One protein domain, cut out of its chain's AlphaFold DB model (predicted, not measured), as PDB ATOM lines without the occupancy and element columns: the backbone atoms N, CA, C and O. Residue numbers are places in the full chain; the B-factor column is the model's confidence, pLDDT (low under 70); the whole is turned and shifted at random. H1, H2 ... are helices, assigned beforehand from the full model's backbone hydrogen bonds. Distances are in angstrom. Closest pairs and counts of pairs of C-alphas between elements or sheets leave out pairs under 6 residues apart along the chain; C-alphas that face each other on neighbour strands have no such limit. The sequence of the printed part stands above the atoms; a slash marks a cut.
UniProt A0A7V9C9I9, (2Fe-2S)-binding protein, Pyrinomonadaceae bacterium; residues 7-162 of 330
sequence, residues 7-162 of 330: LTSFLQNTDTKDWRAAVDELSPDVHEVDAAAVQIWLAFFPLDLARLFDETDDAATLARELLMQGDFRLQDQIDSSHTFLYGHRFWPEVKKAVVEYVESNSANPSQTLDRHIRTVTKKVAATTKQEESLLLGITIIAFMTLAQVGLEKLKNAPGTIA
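This is residues 7 to 162 of the 330 residues of the protein "(2Fe-2S)-binding protein" of Pyrinomonadaceae bacterium (UniProt A0A7V9C9I9). A compact body of helices is built round H8, which runs through the middle, with H1, H2, H3, H4, H6 and H7 packed about it and a sharp kink near its end. H5 lies out at one end of the longest axis, beyond H4. The 156 printed residues hold eight named helices, H1 to H8 in order, and no named strand; the class is all helix. The whole is compact, with a radius of gyration of the C-alphas of 15.1 A and spans of 47 by 33 by 29 A.

H1, residues 7 to 13, begins at C-alpha 7 (47.579, 14.412, 21.600). H2 is residues 16 to 29, 20.6 A long; H3, 32 to 44, 19.3 A; H4, 47 to 55; H5, 59 to 65. H6 is residues 86 to 103, 26.9 A, with a kink of 53 degrees near residue 93; H7, 113 to 128, 22.6 A. H8, residues 132 to 156, 26.1 A, has a kink of 119 degrees near residue 150 and ends at C-alpha 156 (61.989, 25.454, 20.693).

H8 is the hub, touching six helices. Its closest C-alphas are Gly 87 of H6 with Ile 138, 5.1 A, at a steep tilt of 54 degrees; Ala 125 of H7 with Glu 132, 5.5 A; and Leu 11 of H1 with Ala 147, 5.5 A. H2, H3 and H8 form a bundle, helices side by side. H4 touches H8 at 5 degrees, a shallow tilt. H5 is close to H4 but not clearly touching. Every O i to N i+4 pair is within hydrogen-bond range in H1, H4, H5 and H7; H2 has 8 of 10, H3 6 of 9, H6 10 of 14 and H8 16 of 21.

The C-alphas farthest apart, Thr 61 and Lys 129, are 47.8 A apart. The printed part has no cut. The link from H5 to H6, residues 66 to 85, is long. No printed residue is under 70 in pLDDT.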
ATOM      1  N   LEU A   7      48.183  13.126  21.932       85.44
ATOM      2  CA  LEU A   7      47.579  14.412  21.600       85.44
ATOM      3  C   LEU A   7      48.114  14.967  20.277       85.44
ATOM      4  O   LEU A   7      47.337  15.496  19.492       85.44
ATOM      5  N   THR A   8      49.413  14.832  19.994       84.38
ATOM      6  CA  THR A   8      49.977  15.271  18.708       84.38
ATOM      7  C   THR A   8      49.342  14.507  17.547       84.38
ATOM      8  O   THR A   8      48.862  15.143  16.609       84.38
ATOM      9  N   SER A   9      49.231  13.178  17.654       84.50
ATOM     10  CA  SER A   9      48.547  12.361  16.646       84.50
ATOM     11  C   SER A   9      47.058  12.712  16.533       84.50
ATOM     12  O   SER A   9      46.523  12.778  15.429       84.50
ATOM     13  N   PHE A  10      46.368  12.975  17.648       87.69
ATOM     14  CA  PHE A  10      44.969  13.416  17.633       87.69
ATOM     15  C   PHE A  10      44.794  14.726  16.849       87.69
ATOM     16  O   PHE A  10      43.959  14.795  15.948       87.69
ATOM     17  N   LEU A  11      45.613  15.745  17.128       89.69
ATOM     18  CA  LEU A  11      45.522  17.049  16.458       89.69
ATOM     19  C   LEU A  11      45.868  16.960  14.966       89.69
ATOM     20  O   LEU A  11      45.198  17.592  14.150       89.69
ATOM     21  N   GLN A  12      46.864  16.147  14.597       84.44
ATOM     22  CA  GLN A  12      47.220  15.905  13.195       84.44
ATOM     23  C   GLN A  12      46.080  15.249  12.411       84.44
ATOM     24  O   GLN A  12      45.870  15.608  11.255       84.44
ATOM     25  N   ASN A  13      45.324  14.345  13.042       85.81
ATOM     26  CA  ASN A  13      44.185  13.659  12.428       85.81
ATOM     27  C   ASN A  13      42.868  14.450  12.511       85.81
ATOM     28  O   ASN A  13      41.899  14.079  11.857       85.81
ATOM     29  N   THR A  14      42.813  15.533  13.293       88.62
ATOM     30  CA  THR A  14      41.617  16.381  13.409       88.62
ATOM     31  C   THR A  14      41.483  17.248  12.159       88.62
ATOM     32  O   THR A  14      42.355  18.077  11.875       88.62
ATOM     33  N   ASP A  15      40.415  17.079  11.385       88.50
ATOM     34  CA  ASP A  15      40.225  17.833  10.147       88.50
ATOM     35  C   ASP A  15      39.808  19.297  10.404       88.50
ATOM     36  O   ASP A  15      39.497  19.712  11.523       88.50
ATOM     37  N   THR A  16      39.817  20.122   9.357       88.81
ATOM     38  CA  THR A  16      39.475  21.551   9.472       88.81
ATOM     39  C   THR A  16      38.017  21.787   9.890       88.81
ATOM     40  O   THR A  16      37.711  22.813  10.501       88.81
ATOM     41  N   LYS A  17      37.106  20.846   9.610       90.31
ATOM     42  CA  LYS A  17      35.699  20.938  10.014       90.31
ATOM     43  C   LYS A  17      35.552  20.701  11.517       90.31
ATOM     44  O   LYS A  17      34.844  21.466  12.167       90.31
ATOM     45  N   ASP A  18      36.242  19.709  12.062       91.69
ATOM     46  CA  ASP A  18      36.254  19.404  13.493       91.69
ATOM     47  C   ASP A  18      36.930  20.522  14.295       91.69
ATOM     48  O   ASP A  18      36.421  20.938  15.339       91.69
ATOM     49  N   TRP A  19      38.020  21.095  13.768       94.94
ATOM     50  CA  TRP A  19      38.623  22.308  14.329       94.94
ATOM     51  C   TRP A  19      37.639  23.472  14.372       94.94
ATOM     52  O   TRP A  19      37.504  24.123  15.408       94.94
ATOM     53  N   ARG A  20      36.932  23.728  13.266       93.38
ATOM     54  CA  ARG A  20      35.925  24.789  13.208       93.38
ATOM     55  C   ARG A  20      34.799  24.549  14.211       93.38
ATOM     56  O   ARG A  20      34.457  25.469  14.938       93.38
ATOM     57  N   ALA A  21      34.287  23.322  14.309       94.69
ATOM     58  CA  ALA A  21      33.245  22.975  15.272       94.69
ATOM     59  C   ALA A  21      33.696  23.200  16.726       94.69
ATOM     60  O   ALA A  21      32.943  23.750  17.525       94.69
ATOM     61  N   ALA A  22      34.936  22.833  17.065       96.00
ATOM     62  CA  ALA A  22      35.490  23.083  18.394       96.00
ATOM     63  C   ALA A  22      35.655  24.584  18.684       96.00
ATOM     64  O   ALA A  22      35.373  25.028  19.793       96.00
ATOM     65  N   VAL A  23      36.098  25.376  17.704       95.94
ATOM     66  CA  VAL A  23      36.200  26.835  17.853       95.94
ATOM     67  C   VAL A  23      34.817  27.468  18.001       95.94
ATOM     68  O   VAL A  23      34.649  28.308  18.880       95.94
ATOM     69  N   ASP A  24      33.833  27.051  17.205       96.12
ATOM     70  CA  ASP A  24      32.455  27.552  17.275       96.12
ATOM     71  C   ASP A  24      31.827  27.261  18.655       96.12
ATOM     72  O   ASP A  24      31.186  28.137  19.231       96.12
ATOM     73  N   GLU A  25      32.088  26.082  19.232       97.56
ATOM     74  CA  GLU A  25      31.667  25.708  20.594       97.56
ATOM     75  C   GLU A  25      32.338  26.562  21.686       97.56
ATOM     76  O   GLU A  25      31.737  26.859  22.718       97.56
ATOM     77  N   LEU A  26      33.598  26.962  21.489       98.12
ATOM     78  CA  LEU A  26      34.353  27.759  22.463       98.12
ATOM     79  C   LEU A  26      34.126  29.266  22.314       98.12
ATOM     80  O   LEU A  26      34.328  30.009  23.274       98.12
ATOM     81  N   SER A  27      33.732  29.727  21.127       96.31
ATOM     82  CA  SER A  27      33.655  31.147  20.784       96.31
ATOM     83  C   SER A  27      32.774  31.980  21.728       96.31
ATOM     84  O   SER A  27      33.184  33.103  22.021       96.31
ATOM     85  N   PRO A  28      31.618  31.496  22.233       98.06
ATOM     86  CA  PRO A  28      30.795  32.261  23.175       98.06
ATOM     87  C   PRO A  28      31.473  32.552  24.521       98.06
ATOM     88  O   PRO A  28      31.090  33.503  25.197       98.06
ATOM     89  N   ASP A  29      32.478  31.757  24.901       98.38
ATOM     90  CA  ASP A  29      33.190  31.890  26.177       98.38
ATOM     91  C   ASP A  29      34.490  32.703  26.055       98.38
ATOM     92  O   ASP A  29      35.134  33.015  27.062       98.38
ATOM     93  N   VAL A  30      34.908  33.037  24.831       98.69
ATOM     94  CA  VAL A  30      36.057  33.915  24.597       98.69
ATOM     95  C   VAL A  30      35.656  35.338  24.968       98.69
ATOM     96  O   VAL A  30      34.640  35.852  24.504       98.69
ATOM     97  N   HIS A  31      36.471  36.000  25.788       98.62
ATOM     98  CA  HIS A  31      36.218  37.387  26.161       98.62
ATOM     99  C   HIS A  31      36.144  38.289  24.915       98.62
ATOM    100  O   HIS A  31      36.967  38.174  24.005       98.62
ATOM    101  N   GLU A  32      35.209  39.244  24.906       98.12
ATOM    102  CA  GLU A  32      34.900  40.108  23.753       98.12
ATOM    103  C   GLU A  32      36.143  40.774  23.134       98.12
ATOM    104  O   GLU A  32      36.267  40.869  21.916       98.12
ATOM    105  N   VAL A  33      37.107  41.169  23.974       98.38
ATOM    106  CA  VAL A  33      38.391  41.766  23.552       98.38
ATOM    107  C   VAL A  33      39.165  40.923  22.523       98.38
ATOM    108  O   VAL A  33      39.861  41.496  21.683       98.38
ATOM    109  N   ASP A  34      39.027  39.595  22.567       98.62
ATOM    110  CA  ASP A  34      39.730  38.645  21.698       98.62
ATOM    111  C   ASP A  34      38.811  37.887  20.738       98.62
ATOM    112  O   ASP A  34      39.317  37.245  19.819       98.62
ATOM    113  N   ALA A  35      37.486  37.980  20.885       97.94
ATOM    114  CA  ALA A  35      36.538  37.218  20.069       97.94
ATOM    115  C   ALA A  35      36.774  37.414  18.558       97.94
ATOM    116  O   ALA A  35      36.936  36.444  17.817       97.94
ATOM    117  N   ALA A  36      36.901  38.667  18.107       98.00
ATOM    118  CA  ALA A  36      37.233  38.972  16.713       98.00
ATOM    119  C   ALA A  36      38.672  38.567  16.348       98.00
ATOM    120  O   ALA A  36      38.922  38.041  15.265       98.00
ATOM    121  N   ALA A  37      39.624  38.792  17.256       98.62
ATOM    122  CA  ALA A  37      41.041  38.547  17.010       98.62
ATOM    123  C   ALA A  37      41.347  37.053  16.787       98.62
ATOM    124  O   ALA A  37      42.134  36.717  15.906       98.62
ATOM    125  N   VAL A  38      40.680  36.153  17.515       98.62
ATOM    126  CA  VAL A  38      40.801  34.699  17.319       98.62
ATOM    127  C   VAL A  38      40.343  34.295  15.917       98.62
ATOM    128  O   VAL A  38      41.075  33.607  15.207       98.62
ATOM    129  N   GLN A  39      39.169  34.765  15.486       97.94
ATOM    130  CA  GLN A  39      38.625  34.457  14.158       97.94
ATOM    131  C   GLN A  39      39.518  35.006  13.038       97.94
ATOM    132  O   GLN A  39      39.773  34.327  12.043       97.94
ATOM    133  N   ILE A  40      40.055  36.216  13.224       98.69
ATOM    134  CA  ILE A  40      41.001  36.822  12.284       98.69
ATOM    135  C   ILE A  40      42.290  36.005  12.195       98.69
ATOM    136  O   ILE A  40      42.757  35.725  11.093       98.69
ATOM    137  N   TRP A  41      42.854  35.585  13.329       98.62
ATOM    138  CA  TRP A  41      44.071  34.777  13.340       98.62
ATOM    139  C   TRP A  41      43.867  33.440  12.618       98.62
ATOM    140  O   TRP A  41      44.704  33.045  11.811       98.62
ATOM    141  N   LEU A  42      42.727  32.772  12.835       97.56
ATOM    142  CA  LEU A  42      42.394  31.514  12.155       97.56
ATOM    143  C   LEU A  42      42.241  31.692  10.636       97.56
ATOM    144  O   LEU A  42      42.619  30.802   9.876       97.56
ATOM    145  N   ALA A  43      41.743  32.845  10.184       97.00
ATOM    146  CA  ALA A  43      41.704  33.189   8.764       97.00
ATOM    147  C   ALA A  43      43.097  33.517   8.193       97.00
ATOM    148  O   ALA A  43      43.367  33.236   7.027       97.00
ATOM    149  N   PHE A  44      43.993  34.096   9.001       98.00
ATOM    150  CA  PHE A  44      45.381  34.369   8.614       98.00
ATOM    151  C   PHE A  44      46.251  33.116   8.577       98.00
ATOM    152  O   PHE A  44      47.225  33.087   7.832       98.00
ATOM    153  N   PHE A  45      45.912  32.079   9.339       97.38
ATOM    154  CA  PHE A  45      46.656  30.820   9.383       97.38
ATOM    155  C   PHE A  45      45.720  29.623   9.195       97.38
ATOM    156  O   PHE A  45      45.519  28.843  10.130       97.38
ATOM    157  N   PRO A  46      45.130  29.459   7.995       95.44
ATOM    158  CA  PRO A  46      44.209  28.365   7.739       95.44
ATOM    159  C   PRO A  46      44.950  27.022   7.742       95.44
ATOM    160  O   PRO A  46      45.932  26.833   7.022       95.44
ATOM    161  N   LEU A  47      44.439  26.067   8.524       94.38
ATOM    162  CA  LEU A  47      45.051  24.747   8.712       94.38
ATOM    163  C   LEU A  47      45.230  23.979   7.392       94.38
ATOM    164  O   LEU A  47      46.273  23.366   7.181       94.38
ATOM    165  N   ASP A  48      44.252  24.050   6.484       93.12
ATOM    166  CA  ASP A  48      44.329  23.386   5.173       93.12
ATOM    167  C   ASP A  48      45.497  23.899   4.323       93.12
ATOM    168  O   ASP A  48      46.132  23.125   3.606       93.12
ATOM    169  N   LEU A  49      45.806  25.197   4.411       94.38
ATOM    170  CA  LEU A  49      46.939  25.781   3.699       94.38
ATOM    171  C   LEU A  49      48.260  25.331   4.322       94.38
ATOM    172  O   LEU A  49      49.181  24.978   3.590       94.38
ATOM    173  N   ALA A  50      48.345  25.300   5.657       94.50
ATOM    174  CA  ALA A  50      49.524  24.798   6.359       94.50
ATOM    175  C   ALA A  50      49.823  23.342   5.965       94.50
ATOM    176  O   ALA A  50      50.926  23.050   5.509       94.50
ATOM    177  N   ARG A  51      48.811  22.465   6.023       92.12
ATOM    178  CA  ARG A  51      48.921  21.054   5.615       92.12
ATOM    179  C   ARG A  51      49.339  20.897   4.159       92.12
ATOM    180  O   ARG A  51      50.239  20.123   3.865       92.12
ATOM    181  N   LEU A  52      48.747  21.678   3.255       92.56
ATOM    182  CA  LEU A  52      49.110  21.650   1.838       92.56
ATOM    183  C   LEU A  52      50.606  21.929   1.615       92.56
ATOM    184  O   LEU A  52      51.240  21.283   0.785       92.56
ATOM    185  N   PHE A  53      51.170  22.879   2.358       94.19
ATOM    186  CA  PHE A  53      52.588  23.202   2.268       94.19
ATOM    187  C   PHE A  53      53.510  22.219   3.011       94.19
ATOM    188  O   PHE A  53      54.721  22.252   2.785       94.19
ATOM    189  N   ASP A  54      52.975  21.381   3.895       91.00
ATOM    190  CA  ASP A  54      53.730  20.325   4.580       91.00
ATOM    191  C   ASP A  54      53.729  19.007   3.794       91.00
ATOM    192  O   ASP A  54      54.666  18.222   3.901       91.00
ATOM    193  N   GLU A  55      52.704  18.781   2.972       90.62
ATOM    194  CA  GLU A  55      52.550  17.588   2.130       90.62
ATOM    195  C   GLU A  55      53.230  17.715   0.757       90.62
ATOM    196  O   GLU A  55      53.373  16.720   0.049       90.62
ATOM    197  N   THR A  56      53.605  18.927   0.340       92.38
ATOM    198  CA  THR A  56      54.234  19.163  -0.967       92.38
ATOM    199  C   THR A  56      55.750  18.969  -0.922       92.38
ATOM    200  O   THR A  56      56.433  19.511  -0.054       92.38
ATOM    201  N   ASP A  57      56.293  18.266  -1.919       92.00
ATOM    202  CA  ASP A  57      57.745  18.120  -2.099       92.00
ATOM    203  C   ASP A  57      58.408  19.392  -2.668       92.00
ATOM    204  O   ASP A  57      59.614  19.589  -2.518       92.00
ATOM    205  N   ASP A  58      57.635  20.277  -3.316       94.62
ATOM    206  CA  ASP A  58      58.123  21.520  -3.930       94.62
ATOM    207  C   ASP A  58      57.290  22.732  -3.486       94.62
ATOM    208  O   ASP A  58      56.467  23.298  -4.217       94.62
ATOM    209  N   ALA A  59      57.554  23.163  -2.253       94.06
ATOM    210  CA  ALA A  59      56.909  24.328  -1.656       94.06
ATOM    211  C   ALA A  59      57.136  25.624  -2.456       94.06
ATOM    212  O   ALA A  59      56.287  26.514  -2.424       94.06
ATOM    213  N   ALA A  60      58.250  25.752  -3.186       95.00
ATOM    214  CA  ALA A  60      58.549  26.954  -3.962       95.00
ATOM    215  C   ALA A  60      57.672  27.046  -5.217       95.00
ATOM    216  O   ALA A  60      57.193  28.126  -5.573       95.00
ATOM    217  N   THR A  61      57.432  25.924  -5.894       96.00
ATOM    218  CA  THR A  61      56.486  25.875  -7.013       96.00
ATOM    219  C   THR A  61      55.064  26.112  -6.538       96.00
ATOM    220  O   THR A  61      54.400  26.990  -7.090       96.00
ATOM    221  N   LEU A  62      54.639  25.453  -5.456       95.81
ATOM    222  CA  LEU A  62      53.310  25.684  -4.897       95.81
ATOM    223  C   LEU A  62      53.100  27.154  -4.496       95.81
ATOM    224  O   LEU A  62      52.080  27.750  -4.835       95.81
ATOM    225  N   ALA A  63      54.075  27.778  -3.826       96.31
ATOM    226  CA  ALA A  63      53.996  29.191  -3.455       96.31
ATOM    227  C   ALA A  63      53.807  30.106  -4.674       96.31
ATOM    228  O   ALA A  63      53.012  31.043  -4.616       96.31
ATOM    229  N   ARG A  64      54.488  29.821  -5.794       95.50
ATOM    230  CA  ARG A  64      54.318  30.573  -7.048       95.50
ATOM    231  C   ARG A  64      52.939  30.362  -7.666       95.50
ATOM    232  O   ARG A  64      52.336  31.334  -8.108       95.50
ATOM    233  N   GLU A  65      52.434  29.131  -7.685       94.62
ATOM    234  CA  GLU A  65      51.094  28.820  -8.202       94.62
ATOM    235  C   GLU A  65      49.990  29.526  -7.410       94.62
ATOM    236  O   GLU A  65      49.040  30.046  -7.993       94.62
ATOM    237  N   LEU A  66      50.147  29.585  -6.086       95.81
ATOM    238  CA  LEU A  66      49.213  30.237  -5.170       95.81
ATOM    239  C   LEU A  66      49.485  31.739  -4.994       95.81
ATOM    240  O   LEU A  66      48.840  32.379  -4.166       95.81
ATOM    241  N   LEU A  67      50.427  32.319  -5.750       95.19
ATOM    242  CA  LEU A  67      50.807  33.737  -5.674       95.19
ATOM    243  C   LEU A  67      51.139  34.200  -4.242       95.19
ATOM    244  O   LEU A  67      50.798  35.316  -3.844       95.19
ATOM    245  N   MET A  68      51.772  33.331  -3.454       96.50
ATOM    246  CA  MET A  68      52.104  33.608  -2.061       96.50
ATOM    247  C   MET A  68      53.224  34.644  -1.971       96.50
ATOM    248  O   MET A  68      54.268  34.512  -2.610       96.50
ATOM    249  N   GLN A  69      53.020  35.656  -1.137       96.38
ATOM    250  CA  GLN A  69      53.991  36.701  -0.828       96.38
ATOM    251  C   GLN A  69      54.003  36.958   0.680       96.38
ATOM    252  O   GLN A  69      52.947  36.912   1.310       96.38
ATOM    253  N   GLY A  70      55.163  37.316   1.233       95.69
ATOM    254  CA  GLY A  70      55.335  37.569   2.669       95.69
ATOM    255  C   GLY A  70      55.469  36.288   3.496       95.69
ATOM    256  O   GLY A  70      55.717  35.209   2.954       95.69
ATOM    257  N   ASP A  71      55.283  36.411   4.808       95.38
ATOM    258  CA  ASP A  71      55.560  35.350   5.780       95.38
ATOM    259  C   ASP A  71      54.291  34.537   6.079       95.38
ATOM    260  O   ASP A  71      53.549  34.786   7.034       95.38
ATOM    261  N   PHE A  72      53.998  33.564   5.214       95.19
ATOM    262  CA  PHE A  72      52.805  32.709   5.327       95.19
ATOM    263  C   PHE A  72      53.011  31.457   6.188       95.19
ATOM    264  O   PHE A  72      52.051  30.784   6.559       95.19
ATOM    265  N   ARG A  73      54.260  31.124   6.519       95.06
ATOM    266  CA  ARG A  73      54.608  29.957   7.331       95.06
ATOM    267  C   ARG A  73      54.535  30.309   8.818       95.06
ATOM    268  O   ARG A  73      55.362  31.054   9.330       95.06
ATOM    269  N   LEU A  74      53.576  29.727   9.543       96.81
ATOM    270  CA  LEU A  74      53.410  29.987  10.983       96.81
ATOM    271  C   LEU A  74      54.651  29.615  11.815       96.81
ATOM    272  O   LEU A  74      54.950  30.280  12.804       96.81
ATOM    273  N   GLN A  75      55.400  28.591  11.397       95.25
ATOM    274  CA  GLN A  75      56.639  28.160  12.057       95.25
ATOM    275  C   GLN A  75      57.680  29.279  12.241       95.25
ATOM    276  O   GLN A  75      58.464  29.208  13.183       95.25
ATOM    277  N   ASP A  76      57.659  30.309  11.393       94.31
ATOM    278  CA  ASP A  76      58.642  31.397  11.411       94.31
ATOM    279  C   ASP A  76      58.172  32.585  12.279       94.31
ATOM    280  O   ASP A  76      58.902  33.550  12.490       94.31
ATOM    281  N   GLN A  77      56.957  32.501  12.831       96.56
ATOM    282  CA  GLN A  77      56.289  33.573  13.582       96.56
ATOM    283  C   GLN A  77      55.446  33.041  14.752       96.56
ATOM    284  O   GLN A  77      54.430  33.628  15.134       96.56
ATOM    285  N   ILE A  78      55.891  31.930  15.349       98.00
ATOM    286  CA  ILE A  78      55.218  31.250  16.468       98.00
ATOM    287  C   ILE A  78      54.912  32.214  17.618       98.00
ATOM    288  O   ILE A  78      53.814  32.175  18.152       98.00
ATOM    289  N   ASP A  79      55.851  33.094  17.978       97.69
ATOM    290  CA  ASP A  79      55.688  33.997  19.124       97.69
ATOM    291  C   ASP A  79      55.107  35.380  18.756       97.69
ATOM    292  O   ASP A  79      54.820  36.176  19.651       97.69
ATOM    293  N   SER A  80      54.950  35.697  17.465       96.62
ATOM    294  CA  SER A  80      54.593  37.044  16.983       96.62
ATOM    295  C   SER A  80      53.305  37.112  16.156       96.62
ATOM    296  O   SER A  80      52.723  38.187  16.035       96.62
ATOM    297  N   SER A  81      52.812  35.988  15.631       97.81
ATOM    298  CA  SER A  81      51.620  35.935  14.765       97.81
ATOM    299  C   SER A  81      50.328  36.438  15.420       97.81
ATOM    300  O   SER A  81      49.379  36.789  14.726       97.81
ATOM    301  N   HIS A  82      50.276  36.460  16.750       98.00
ATOM    302  CA  HIS A  82      49.092  36.758  17.555       98.00
ATOM    303  C   HIS A  82      49.256  38.020  18.415       98.00
ATOM    304  O   HIS A  82      48.546  38.186  19.401       98.00
ATOM    305  N   THR A  83      50.193  38.919  18.095       97.31
ATOM    306  CA  THR A  83      50.472  40.141  18.887       97.31
ATOM    307  C   THR A  83      49.290  41.101  19.008       97.31
ATOM    308  O   THR A  83      49.250  41.913  19.933       97.31
ATOM    309  N   PHE A  84      48.319  41.003  18.100       97.75
ATOM    310  CA  PHE A  84      47.088  41.791  18.106       97.75
ATOM    311  C   PHE A  84      45.983  41.217  19.013       97.75
ATOM    312  O   PHE A  84      44.953  41.866  19.204       97.75
ATOM    313  N   LEU A  85      46.177  40.022  19.587       98.31
ATOM    314  CA  LEU A  85      45.310  39.497  20.641       98.31
ATOM    315  C   LEU A  85      45.686  40.158  21.968       98.31
ATOM    316  O   LEU A  85      46.863  40.249  22.323       98.31
ATOM    317  N   TYR A  86      44.677  40.508  22.763       98.31
ATOM    318  CA  TYR A  86      44.839  40.764  24.186       98.31
ATOM    319  C   TYR A  86      45.606  39.580  24.799       98.31
ATOM    320  O   TYR A  86      46.701  39.763  25.332       98.31
ATOM    321  N   GLY A  87      45.118  38.353  24.631       97.94
ATOM    322  CA  GLY A  87      45.705  37.143  25.203       97.94
ATOM    323  C   GLY A  87      47.203  36.915  24.939       97.94
ATOM    324  O   GLY A  87      47.827  36.183  25.705       97.94
ATOM    325  N   HIS A  88      47.832  37.586  23.960       98.12
ATOM    326  CA  HIS A  88      49.278  37.508  23.710       98.12
ATOM    327  C   HIS A  88      50.138  37.742  24.961       98.12
ATOM    328  O   HIS A  88      51.199  37.136  25.106       98.12
ATOM    329  N   ARG A  89      49.686  38.570  25.909       97.31
ATOM    330  CA  ARG A  89      50.440  38.805  27.155       97.31
ATOM    331  C   ARG A  89      50.588  37.573  28.051       97.31
ATOM    332  O   ARG A  89      51.416  37.607  28.949       97.31
ATOM    333  N   PHE A  90      49.788  36.537  27.817       98.00
ATOM    334  CA  PHE A  90      49.830  35.261  28.532       98.00
ATOM    335  C   PHE A  90      50.458  34.149  27.681       98.00
ATOM    336  O   PHE A  90      50.401  32.975  28.046       98.00
ATOM    337  N   TRP A  91      51.025  34.499  26.518       98.38
ATOM    338  CA  TRP A  91      51.611  33.537  25.591       98.38
ATOM    339  C   TRP A  91      52.658  32.619  26.239       98.38
ATOM    340  O   TRP A  91      52.536  31.408  26.052       98.38
ATOM    341  N   PRO A  92      53.634  33.112  27.032       98.19
ATOM    342  CA  PRO A  92      54.633  32.235  27.641       98.19
ATOM    343  C   PRO A  92      54.004  31.166  28.545       98.19
ATOM    344  O   PRO A  92      54.369  29.991  28.469       98.19
ATOM    345  N   GLU A  93      53.040  31.553  29.382       98.44
ATOM    346  CA  GLU A  93      52.365  30.664  30.326       98.44
ATOM    347  C   GLU A  93      51.473  29.648  29.611       98.44
ATOM    348  O   GLU A  93      51.504  28.460  29.939       98.44
ATOM    349  N   VAL A  94      50.712  30.097  28.612       98.56
ATOM    350  CA  VAL A  94      49.820  29.244  27.816       98.56
ATOM    351  C   VAL A  94      50.625  28.236  27.009       98.56
ATOM    352  O   VAL A  94      50.366  27.037  27.082       98.56
ATOM    353  N   LYS A  95      51.652  28.699  26.295       98.44
ATOM    354  CA  LYS A  95      52.558  27.852  25.522       98.44
ATOM    355  C   LYS A  95      53.205  26.784  26.395       98.44
ATOM    356  O   LYS A  95      53.168  25.605  26.050       98.44
ATOM    357  N   LYS A  96      53.763  27.186  27.542       97.81
ATOM    358  CA  LYS A  96      54.353  26.256  28.508       97.81
ATOM    359  C   LYS A  96      53.331  25.211  28.958       97.81
ATOM    360  O   LYS A  96      53.643  24.024  28.961       97.81
ATOM    361  N   ALA A  97      52.113  25.629  29.296       97.62
ATOM    362  CA  ALA A  97      51.072  24.714  29.745       97.62
ATOM    363  C   ALA A  97      50.619  23.732  28.652       97.62
ATOM    364  O   ALA A  97      50.364  22.574  28.974       97.62
ATOM    365  N   VAL A  98      50.549  24.161  27.386       97.06
ATOM    366  CA  VAL A  98      50.259  23.280  26.241       97.06
ATOM    367  C   VAL A  98      51.377  22.258  26.046       97.06
ATOM    368  O   VAL A  98      51.087  21.070  25.952       97.06
ATOM    369  N   VAL A  99      52.643  22.688  26.045       96.19
ATOM    370  CA  VAL A  99      53.794  21.776  25.923       96.19
ATOM    371  C   VAL A  99      53.781  20.743  27.050       96.19
ATOM    372  O   VAL A  99      53.816  19.547  26.775       96.19
ATOM    373  N   GLU A 100      53.624  21.180  28.302       95.19
ATOM    374  CA  GLU A 100      53.523  20.273  29.450       95.19
ATOM    375  C   GLU A 100      52.348  19.298  29.321       95.19
ATOM    376  O   GLU A 100      52.487  18.135  29.682       95.19
ATOM    377  N   TYR A 101      51.194  19.756  28.822       94.12
ATOM    378  CA  TYR A 101      49.996  18.927  28.663       94.12
ATOM    379  C   TYR A 101      50.185  17.809  27.629       94.12
ATOM    380  O   TYR A 101      49.692  16.694  27.816       94.12
ATOM    381  N   VAL A 102      50.918  18.109  26.556       91.88
ATOM    382  CA  VAL A 102      51.292  17.151  25.511       91.88
ATOM    383  C   VAL A 102      52.330  16.159  26.049       91.88
ATOM    384  O   VAL A 102      52.145  14.950  25.934       91.88
ATOM    385  N   GLU A 103      53.395  16.655  26.687       91.06
ATOM    386  CA  GLU A 103      54.503  15.834  27.196       91.06
ATOM    387  C   GLU A 103      54.095  14.922  28.358       91.06
ATOM    388  O   GLU A 103      54.588  13.799  28.468       91.06
ATOM    389  N   SER A 104      53.165  15.358  29.212       87.94
ATOM    390  CA  SER A 104      52.663  14.541  30.318       87.94
ATOM    391  C   SER A 104      51.709  13.431  29.869       87.94
ATOM    392  O   SER A 104      51.205  12.692  30.719       87.94
ATOM    393  N   ASN A 105      51.415  13.342  28.563       78.44
ATOM    394  CA  ASN A 105      50.451  12.419  27.958       78.44
ATOM    395  C   ASN A 105      49.116  12.393  28.728       78.44
ATOM    396  O   ASN A 105      48.455  11.365  28.848       78.44
ATOM    397  N   SER A 106      48.747  13.537  29.315       72.31
ATOM    398  CA  SER A 106      47.560  13.679  30.166       72.31
ATOM    399  C   SER A 106      46.288  13.910  29.353       72.31
ATOM    400  O   SER A 106      45.207  14.077  29.919       72.31
ATOM    401  N   ALA A 107      46.413  13.932  28.025       73.38
ATOM    402  CA  ALA A 107      45.293  13.957  27.111       73.38
ATOM    403  C   ALA A 107      44.570  12.609  27.144       73.38
ATOM    404  O   ALA A 107      45.137  11.571  26.812       73.38
ATOM    405  N   ASN A 108      43.298  12.634  27.537       76.81
ATOM    406  CA  ASN A 108      42.427  11.482  27.377       76.81
ATOM    407  C   ASN A 108      42.023  11.360  25.892       76.81
ATOM    408  O   ASN A 108      41.352  12.267  25.407       76.81
ATOM    409  N   PRO A 109      42.350  10.260  25.189       71.19
ATOM    410  CA  PRO A 109      42.037  10.100  23.765       71.19
ATOM    411  C   PRO A 109      40.541  10.137  23.422       71.19
ATOM    412  O   PRO A 109      40.193  10.290  22.257       71.19
ATOM    413  N   SER A 110      39.651   9.960  24.405       78.69
ATOM    414  CA  SER A 110      38.198  10.044  24.203       78.69
ATOM    415  C   SER A 110      37.615  11.443  24.417       78.69
ATOM    416  O   SER A 110      36.408  11.628  24.256       78.69
ATOM    417  N   GLN A 111      38.431  12.425  24.811       86.31
ATOM    418  CA  GLN A 111      37.983  13.806  24.951       86.31
ATOM    419  C   GLN A 111      37.937  14.515  23.598       86.31
ATOM    420  O   GLN A 111      38.743  14.277  22.705       86.31
ATOM    421  N   THR A 112      36.975  15.421  23.467       92.50
ATOM    422  CA  THR A 112      36.865  16.319  22.322       92.50
ATOM    423  C   THR A 112      37.898  17.446  22.419       92.50
ATOM    424  O   THR A 112      38.379  17.795  23.504       92.50
ATOM    425  N   LEU A 113      38.237  18.049  21.278       94.31
ATOM    426  CA  LEU A 113      39.227  19.126  21.192       94.31
ATOM    427  C   LEU A 113      38.892  20.319  22.108       94.31
ATOM    428  O   LEU A 113      39.772  20.827  22.806       94.31
ATOM    429  N   ASP A 114      37.620  20.721  22.179       95.69
ATOM    430  CA  ASP A 114      37.161  21.802  23.059       95.69
ATOM    431  C   ASP A 114      37.462  21.505  24.541       95.69
ATOM    432  O   ASP A 114      37.873  22.390  25.297       95.69
ATOM    433  N   ARG A 115      37.356  20.236  24.963       95.50
ATOM    434  CA  ARG A 115      37.636  19.809  26.340       95.50
ATOM    435  C   ARG A 115      39.121  19.851  26.661       95.50
ATOM    436  O   ARG A 115      39.474  20.260  27.772       95.50
ATOM    437  N   HIS A 116      39.984  19.488  25.714       95.56
ATOM    438  CA  HIS A 116      41.431  19.646  25.872       95.56
ATOM    439  C   HIS A 116      41.811  21.122  26.044       95.56
ATOM    440  O   HIS A 116      42.506  21.473  27.002       95.56
ATOM    441  N   ILE A 117      41.273  22.000  25.192       97.56
ATOM    442  CA  ILE A 117      41.516  23.448  25.257       97.56
ATOM    443  C   ILE A 117      41.032  24.025  26.595       97.56
ATOM    444  O   ILE A 117      41.789  24.722  27.278       97.56
ATOM    445  N   ARG A 118      39.813  23.686  27.040       97.88
ATOM    446  CA  ARG A 118      39.275  24.126  28.344       97.88
ATOM    447  C   ARG A 118      40.114  23.627  29.518       97.88
ATOM    448  O   ARG A 118      40.308  24.360  30.485       97.88
ATOM    449  N   THR A 119      40.626  22.400  29.449       96.62
ATOM    450  CA  THR A 119      41.464  21.818  30.510       96.62
ATOM    451  C   THR A 119      42.754  22.616  30.695       96.62
ATOM    452  O   THR A 119      43.091  22.991  31.821       96.62
ATOM    453  N   VAL A 120      43.447  22.934  29.598       97.75
ATOM    454  CA  VAL A 120      44.663  23.758  29.654       97.75
ATOM    455  C   VAL A 120      44.332  25.186  30.085       97.75
ATOM    456  O   VAL A 120      45.003  25.715  30.971       97.75
ATOM    457  N   THR A 121      43.257  25.773  29.552       98.62
ATOM    458  CA  THR A 121      42.798  27.122  29.924       98.62
ATOM    459  C   THR A 121      42.587  27.235  31.436       98.62
ATOM    460  O   THR A 121      43.138  28.133  32.069       98.62
ATOM    461  N   LYS A 122      41.890  26.269  32.049       98.31
ATOM    462  CA  LYS A 122      41.665  26.201  33.505       98.31
ATOM    463  C   LYS A 122      42.957  26.119  34.308       98.31
ATOM    464  O   LYS A 122      43.109  26.814  35.314       98.31
ATOM    465  N   LYS A 123      43.907  25.289  33.865       97.69
ATOM    466  CA  LYS A 123      45.221  25.155  34.513       97.69
ATOM    467  C   LYS A 123      45.989  26.483  34.483       97.69
ATOM    468  O   LYS A 123      46.557  26.892  35.501       97.69
ATOM    469  N   VAL A 124      45.991  27.170  33.341       98.38
ATOM    470  CA  VAL A 124      46.659  28.472  33.187       98.38
ATOM    471  C   VAL A 124      45.949  29.544  34.012       98.38
ATOM    472  O   VAL A 124      46.623  30.294  34.718       98.38
ATOM    473  N   ALA A 125      44.615  29.581  34.003       98.44
ATOM    474  CA  ALA A 125      43.805  30.520  34.783       98.44
ATOM    475  C   ALA A 125      44.107  30.423  36.282       98.44
ATOM    476  O   ALA A 125      44.405  31.430  36.925       98.44
ATOM    477  N   ALA A 126      44.150  29.201  36.825       97.56
ATOM    478  CA  ALA A 126      44.496  28.965  38.224       97.56
ATOM    479  C   ALA A 126      45.917  29.446  38.576       97.56
ATOM    480  O   ALA A 126      46.141  29.996  39.655       97.56
ATOM    481  N   THR A 127      46.873  29.272  37.660       96.56
ATOM    482  CA  THR A 127      48.285  29.638  37.878       96.56
ATOM    483  C   THR A 127      48.512  31.149  37.771       96.56
ATOM    484  O   THR A 127      49.227  31.736  38.581       96.56
ATOM    485  N   THR A 128      47.885  31.788  36.785       96.75
ATOM    486  CA  THR A 128      48.041  33.221  36.473       96.75
ATOM    487  C   THR A 128      47.066  34.118  37.235       96.75
ATOM    488  O   THR A 128      47.216  35.343  37.221       96.75
ATOM    489  N   LYS A 129      46.083  33.518  37.923       97.62
ATOM    490  CA  LYS A 129      44.984  34.203  38.620       97.62
ATOM    491  C   LYS A 129      44.205  35.138  37.689       97.62
ATOM    492  O   LYS A 129      43.871  36.256  38.073       97.62
ATOM    493  N   GLN A 130      43.969  34.685  36.461       97.81
ATOM    494  CA  GLN A 130      43.188  35.394  35.448       97.81
ATOM    495  C   GLN A 130      41.864  34.675  35.198       97.81
ATOM    496  O   GLN A 130      41.722  33.491  35.506       97.81
ATOM    497  N   GLU A 131      40.907  35.388  34.613       97.81
ATOM    498  CA  GLU A 131      39.655  34.793  34.157       97.81
ATOM    499  C   GLU A 131      39.895  33.843  32.975       97.81
ATOM    500  O   GLU A 131      40.692  34.134  32.080       97.81
ATOM    501  N   GLU A 132      39.184  32.710  32.950       98.56
ATOM    502  CA  GLU A 132      39.294  31.720  31.866       98.56
ATOM    503  C   GLU A 132      38.983  32.342  30.494       98.56
ATOM    504  O   GLU A 132      39.679  32.061  29.519       98.56
ATOM    505  N   SER A 133      37.996  33.241  30.430       98.50
ATOM    506  CA  SER A 133      37.561  33.924  29.203       98.50
ATOM    507  C   SER A 133      38.677  34.744  28.536       98.50
ATOM    508  O   SER A 133      38.740  34.808  27.307       98.50
ATOM    509  N   LEU A 134      39.597  35.325  29.320       98.44
ATOM    510  CA  LEU A 134      40.747  36.107  28.835       98.44
ATOM    511  C   LEU A 134      41.906  35.236  28.329       98.44
ATOM    512  O   LEU A 134      42.802  35.729  27.644       98.44
ATOM    513  N   LEU A 135      41.914  33.953  28.691       98.75
ATOM    514  CA  LEU A 135      42.949  32.988  28.317       98.75
ATOM    515  C   LEU A 135      42.492  32.048  27.205       98.75
ATOM    516  O   LEU A 135      43.327  31.480  26.496       98.75
ATOM    517  N   LEU A 136      41.181  31.873  27.045       98.75
ATOM    518  CA  LEU A 136      40.620  30.896  26.128       98.75
ATOM    519  C   LEU A 136      41.049  31.156  24.680       98.75
ATOM    520  O   LEU A 136      41.518  30.238  24.010       98.75
ATOM    521  N   GLY A 137      40.980  32.413  24.229       98.69
ATOM    522  CA  GLY A 137      41.359  32.793  22.867       98.69
ATOM    523  C   GLY A 137      42.811  32.442  22.533       98.69
ATOM    524  O   GLY A 137      43.072  31.722  21.573       98.69
ATOM    525  N   ILE A 138      43.765  32.864  23.367       98.75
ATOM    526  CA  ILE A 138      45.185  32.541  23.155       98.75
ATOM    527  C   ILE A 138      45.483  31.041  23.337       98.75
ATOM    528  O   ILE A 138      46.400  30.518  22.709       98.75
ATOM    529  N   THR A 139      44.684  30.315  24.128       98.81
ATOM    530  CA  THR A 139      44.816  28.853  24.258       98.81
ATOM    531  C   THR A 139      44.357  28.131  22.990       98.81
ATOM    532  O   THR A 139      45.040  27.207  22.551       98.81
ATOM    533  N   ILE A 140      43.273  28.580  22.341       98.75
ATOM    534  CA  ILE A 140      42.873  28.098  21.005       98.75
ATOM    535  C   ILE A 140      44.028  28.295  20.015       98.75
ATOM    536  O   ILE A 140      44.414  27.351  19.323       98.75
ATOM    537  N   ILE A 141      44.628  29.492  20.001       98.69
ATOM    538  CA  ILE A 141      45.770  29.803  19.130       98.69
ATOM    539  C   ILE A 141      46.960  28.882  19.416       98.69
ATOM    540  O   ILE A 141      47.583  28.381  18.483       98.69
ATOM    541  N   ALA A 142      47.262  28.598  20.685       98.56
ATOM    542  CA  ALA A 142      48.351  27.700  21.061       98.56
ATOM    543  C   ALA A 142      48.135  26.263  20.556       98.56
ATOM    544  O   ALA A 142      49.063  25.649  20.027       98.56
ATOM    545  N   PHE A 143      46.912  25.739  20.673       98.12
ATOM    546  CA  PHE A 143      46.548  24.414  20.167       98.12
ATOM    547  C   PHE A 143      46.597  24.347  18.635       98.12
ATOM    548  O   PHE A 143      47.136  23.387  18.087       98.12
ATOM    549  N   MET A 144      46.098  25.370  17.938       97.88
ATOM    550  CA  MET A 144      46.189  25.430  16.476       97.88
ATOM    551  C   MET A 144      47.643  25.587  16.008       97.88
ATOM    552  O   MET A 144      48.063  24.946  15.047       97.88
ATOM    553  N   THR A 145      48.450  26.374  16.724       97.94
ATOM    554  CA  THR A 145      49.889  26.499  16.458       97.94
ATOM    555  C   THR A 145      50.579  25.148  16.606       97.94
ATOM    556  O   THR A 145      51.311  24.749  15.707       97.94
ATOM    557  N   LEU A 146      50.298  24.400  17.681       96.81
ATOM    558  CA  LEU A 146      50.798  23.035  17.867       96.81
ATOM    559  C   LEU A 146      50.410  22.116  16.700       96.81
ATOM    560  O   LEU A 146      51.254  21.357  16.228       96.81
ATOM    561  N   ALA A 147      49.164  22.194  16.231       95.69
ATOM    562  CA  ALA A 147      48.675  21.382  15.119       95.69
ATOM    563  C   ALA A 147      49.383  21.693  13.791       95.69
ATOM    564  O   ALA A 147      49.617  20.782  13.005       95.69
ATOM    565  N   GLN A 148      49.745  22.958  13.555       95.50
ATOM    566  CA  GLN A 148      50.398  23.393  12.316       95.50
ATOM    567  C   GLN A 148      51.923  23.247  12.329       95.50
ATOM    568  O   GLN A 148      52.517  22.992  11.291       95.50
ATOM    569  N   VAL A 149      52.587  23.452  13.471       95.38
ATOM    570  CA  VAL A 149      54.065  23.507  13.524       95.38
ATOM    571  C   VAL A 149      54.691  22.297  14.216       95.38
ATOM    572  O   VAL A 149      55.896  22.068  14.085       95.38
ATOM    573  N   GLY A 150      53.888  21.518  14.942       94.75
ATOM    574  CA  GLY A 150      54.337  20.383  15.737       94.75
ATOM    575  C   GLY A 150      54.993  20.773  17.067       94.75
ATOM    576  O   GLY A 150      55.395  21.918  17.301       94.75
ATOM    577  N   LEU A 151      55.111  19.781  17.955       94.94
ATOM    578  CA  LEU A 151      55.588  19.962  19.331       94.94
ATOM    579  C   LEU A 151      57.013  20.525  19.394       94.94
ATOM    580  O   LEU A 151      57.265  21.454  20.153       94.94
ATOM    581  N   GLU A 152      57.927  19.995  18.581       95.19
ATOM    582  CA  GLU A 152      59.342  20.381  18.615       95.19
ATOM    583  C   GLU A 152      59.548  21.863  18.286       95.19
ATOM    584  O   GLU A 152      60.233  22.576  19.019       95.19
ATOM    585  N   LYS A 153      58.921  22.369  17.216       96.44
ATOM    586  CA  LYS A 153      59.040  23.787  16.843       96.44
ATOM    587  C   LYS A 153      58.381  24.686  17.883       96.44
ATOM    588  O   LYS A 153      58.970  25.696  18.266       96.44
ATOM    589  N   LEU A 154      57.205  24.297  18.388       97.00
ATOM    590  CA  LEU A 154      56.533  25.044  19.447       97.00
ATOM    591  C   LEU A 154      57.413  25.131  20.700       97.00
ATOM    592  O   LEU A 154      57.617  26.223  21.222       97.00
ATOM    593  N   LYS A 155      57.981  24.009  21.151       96.44
ATOM    594  CA  LYS A 155      58.861  23.936  22.325       96.44
ATOM    595  C   LYS A 155      60.135  24.766  22.161       96.44
ATOM    596  O   LYS A 155      60.549  25.420  23.114       96.44
ATOM    597  N   ASN A 156      60.733  24.754  20.971       97.12
ATOM    598  CA  ASN A 156      61.989  25.454  20.693       97.12
ATOM    599  C   ASN A 156      61.823  26.961  20.470       97.12
ATOM    600  O   ASN A 156      62.796  27.703  20.594       97.12
ATOM    601  N   ALA A 157      60.615  27.437  20.153       96.81
ATOM    602  CA  ALA A 157      60.374  28.871  20.086       96.81
ATOM    603  C   ALA A 157      60.582  29.521  21.483       96.81
ATOM    604  O   ALA A 157      60.204  28.918  22.492       96.81
ATOM    605  N   PRO A 158      61.118  30.747  21.590       95.94
ATOM    606  CA  PRO A 158      61.434  31.367  22.884       95.94
ATOM    607  C   PRO A 158      60.244  31.622  23.827       95.94
ATOM    608  O   PRO A 158      60.419  31.651  25.042       95.94
ATOM    609  N   GLY A 159      59.040  31.827  23.289       94.06
ATOM    610  CA  GLY A 159      57.876  32.265  24.061       94.06
ATOM    611  C   GLY A 159      57.947  33.748  24.424       94.06
ATOM    612  O   GLY A 159      57.688  34.107  25.567       94.06
ATOM    613  N   THR A 160      58.353  34.621  23.496       94.31
ATOM    614  CA  THR A 160      58.476  36.063  23.782       94.31
ATOM    615  C   THR A 160      57.138  36.809  23.777       94.31
ATOM    616  O   THR A 160      56.224  36.446  23.044       94.31
ATOM    617  N   ILE A 161      57.058  37.914  24.532       95.00
ATOM    618  CA  ILE A 161      55.940  38.872  24.481       95.00
ATOM    619  C   ILE A 161      56.392  40.154  23.771       95.00
ATOM    620  O   ILE A 161      57.139  40.958  24.343       95.00
ATOM    621  N   ALA A 162      55.869  40.380  22.570       92.31
ATOM    622  CA  ALA A 162      56.110  41.558  21.743       92.31
ATOM    623  C   ALA A 162      54.943  42.557  21.861       92.31
ATOM    624  O   ALA A 162      54.156  42.743  20.941       92.31
TER     625      ALA A 162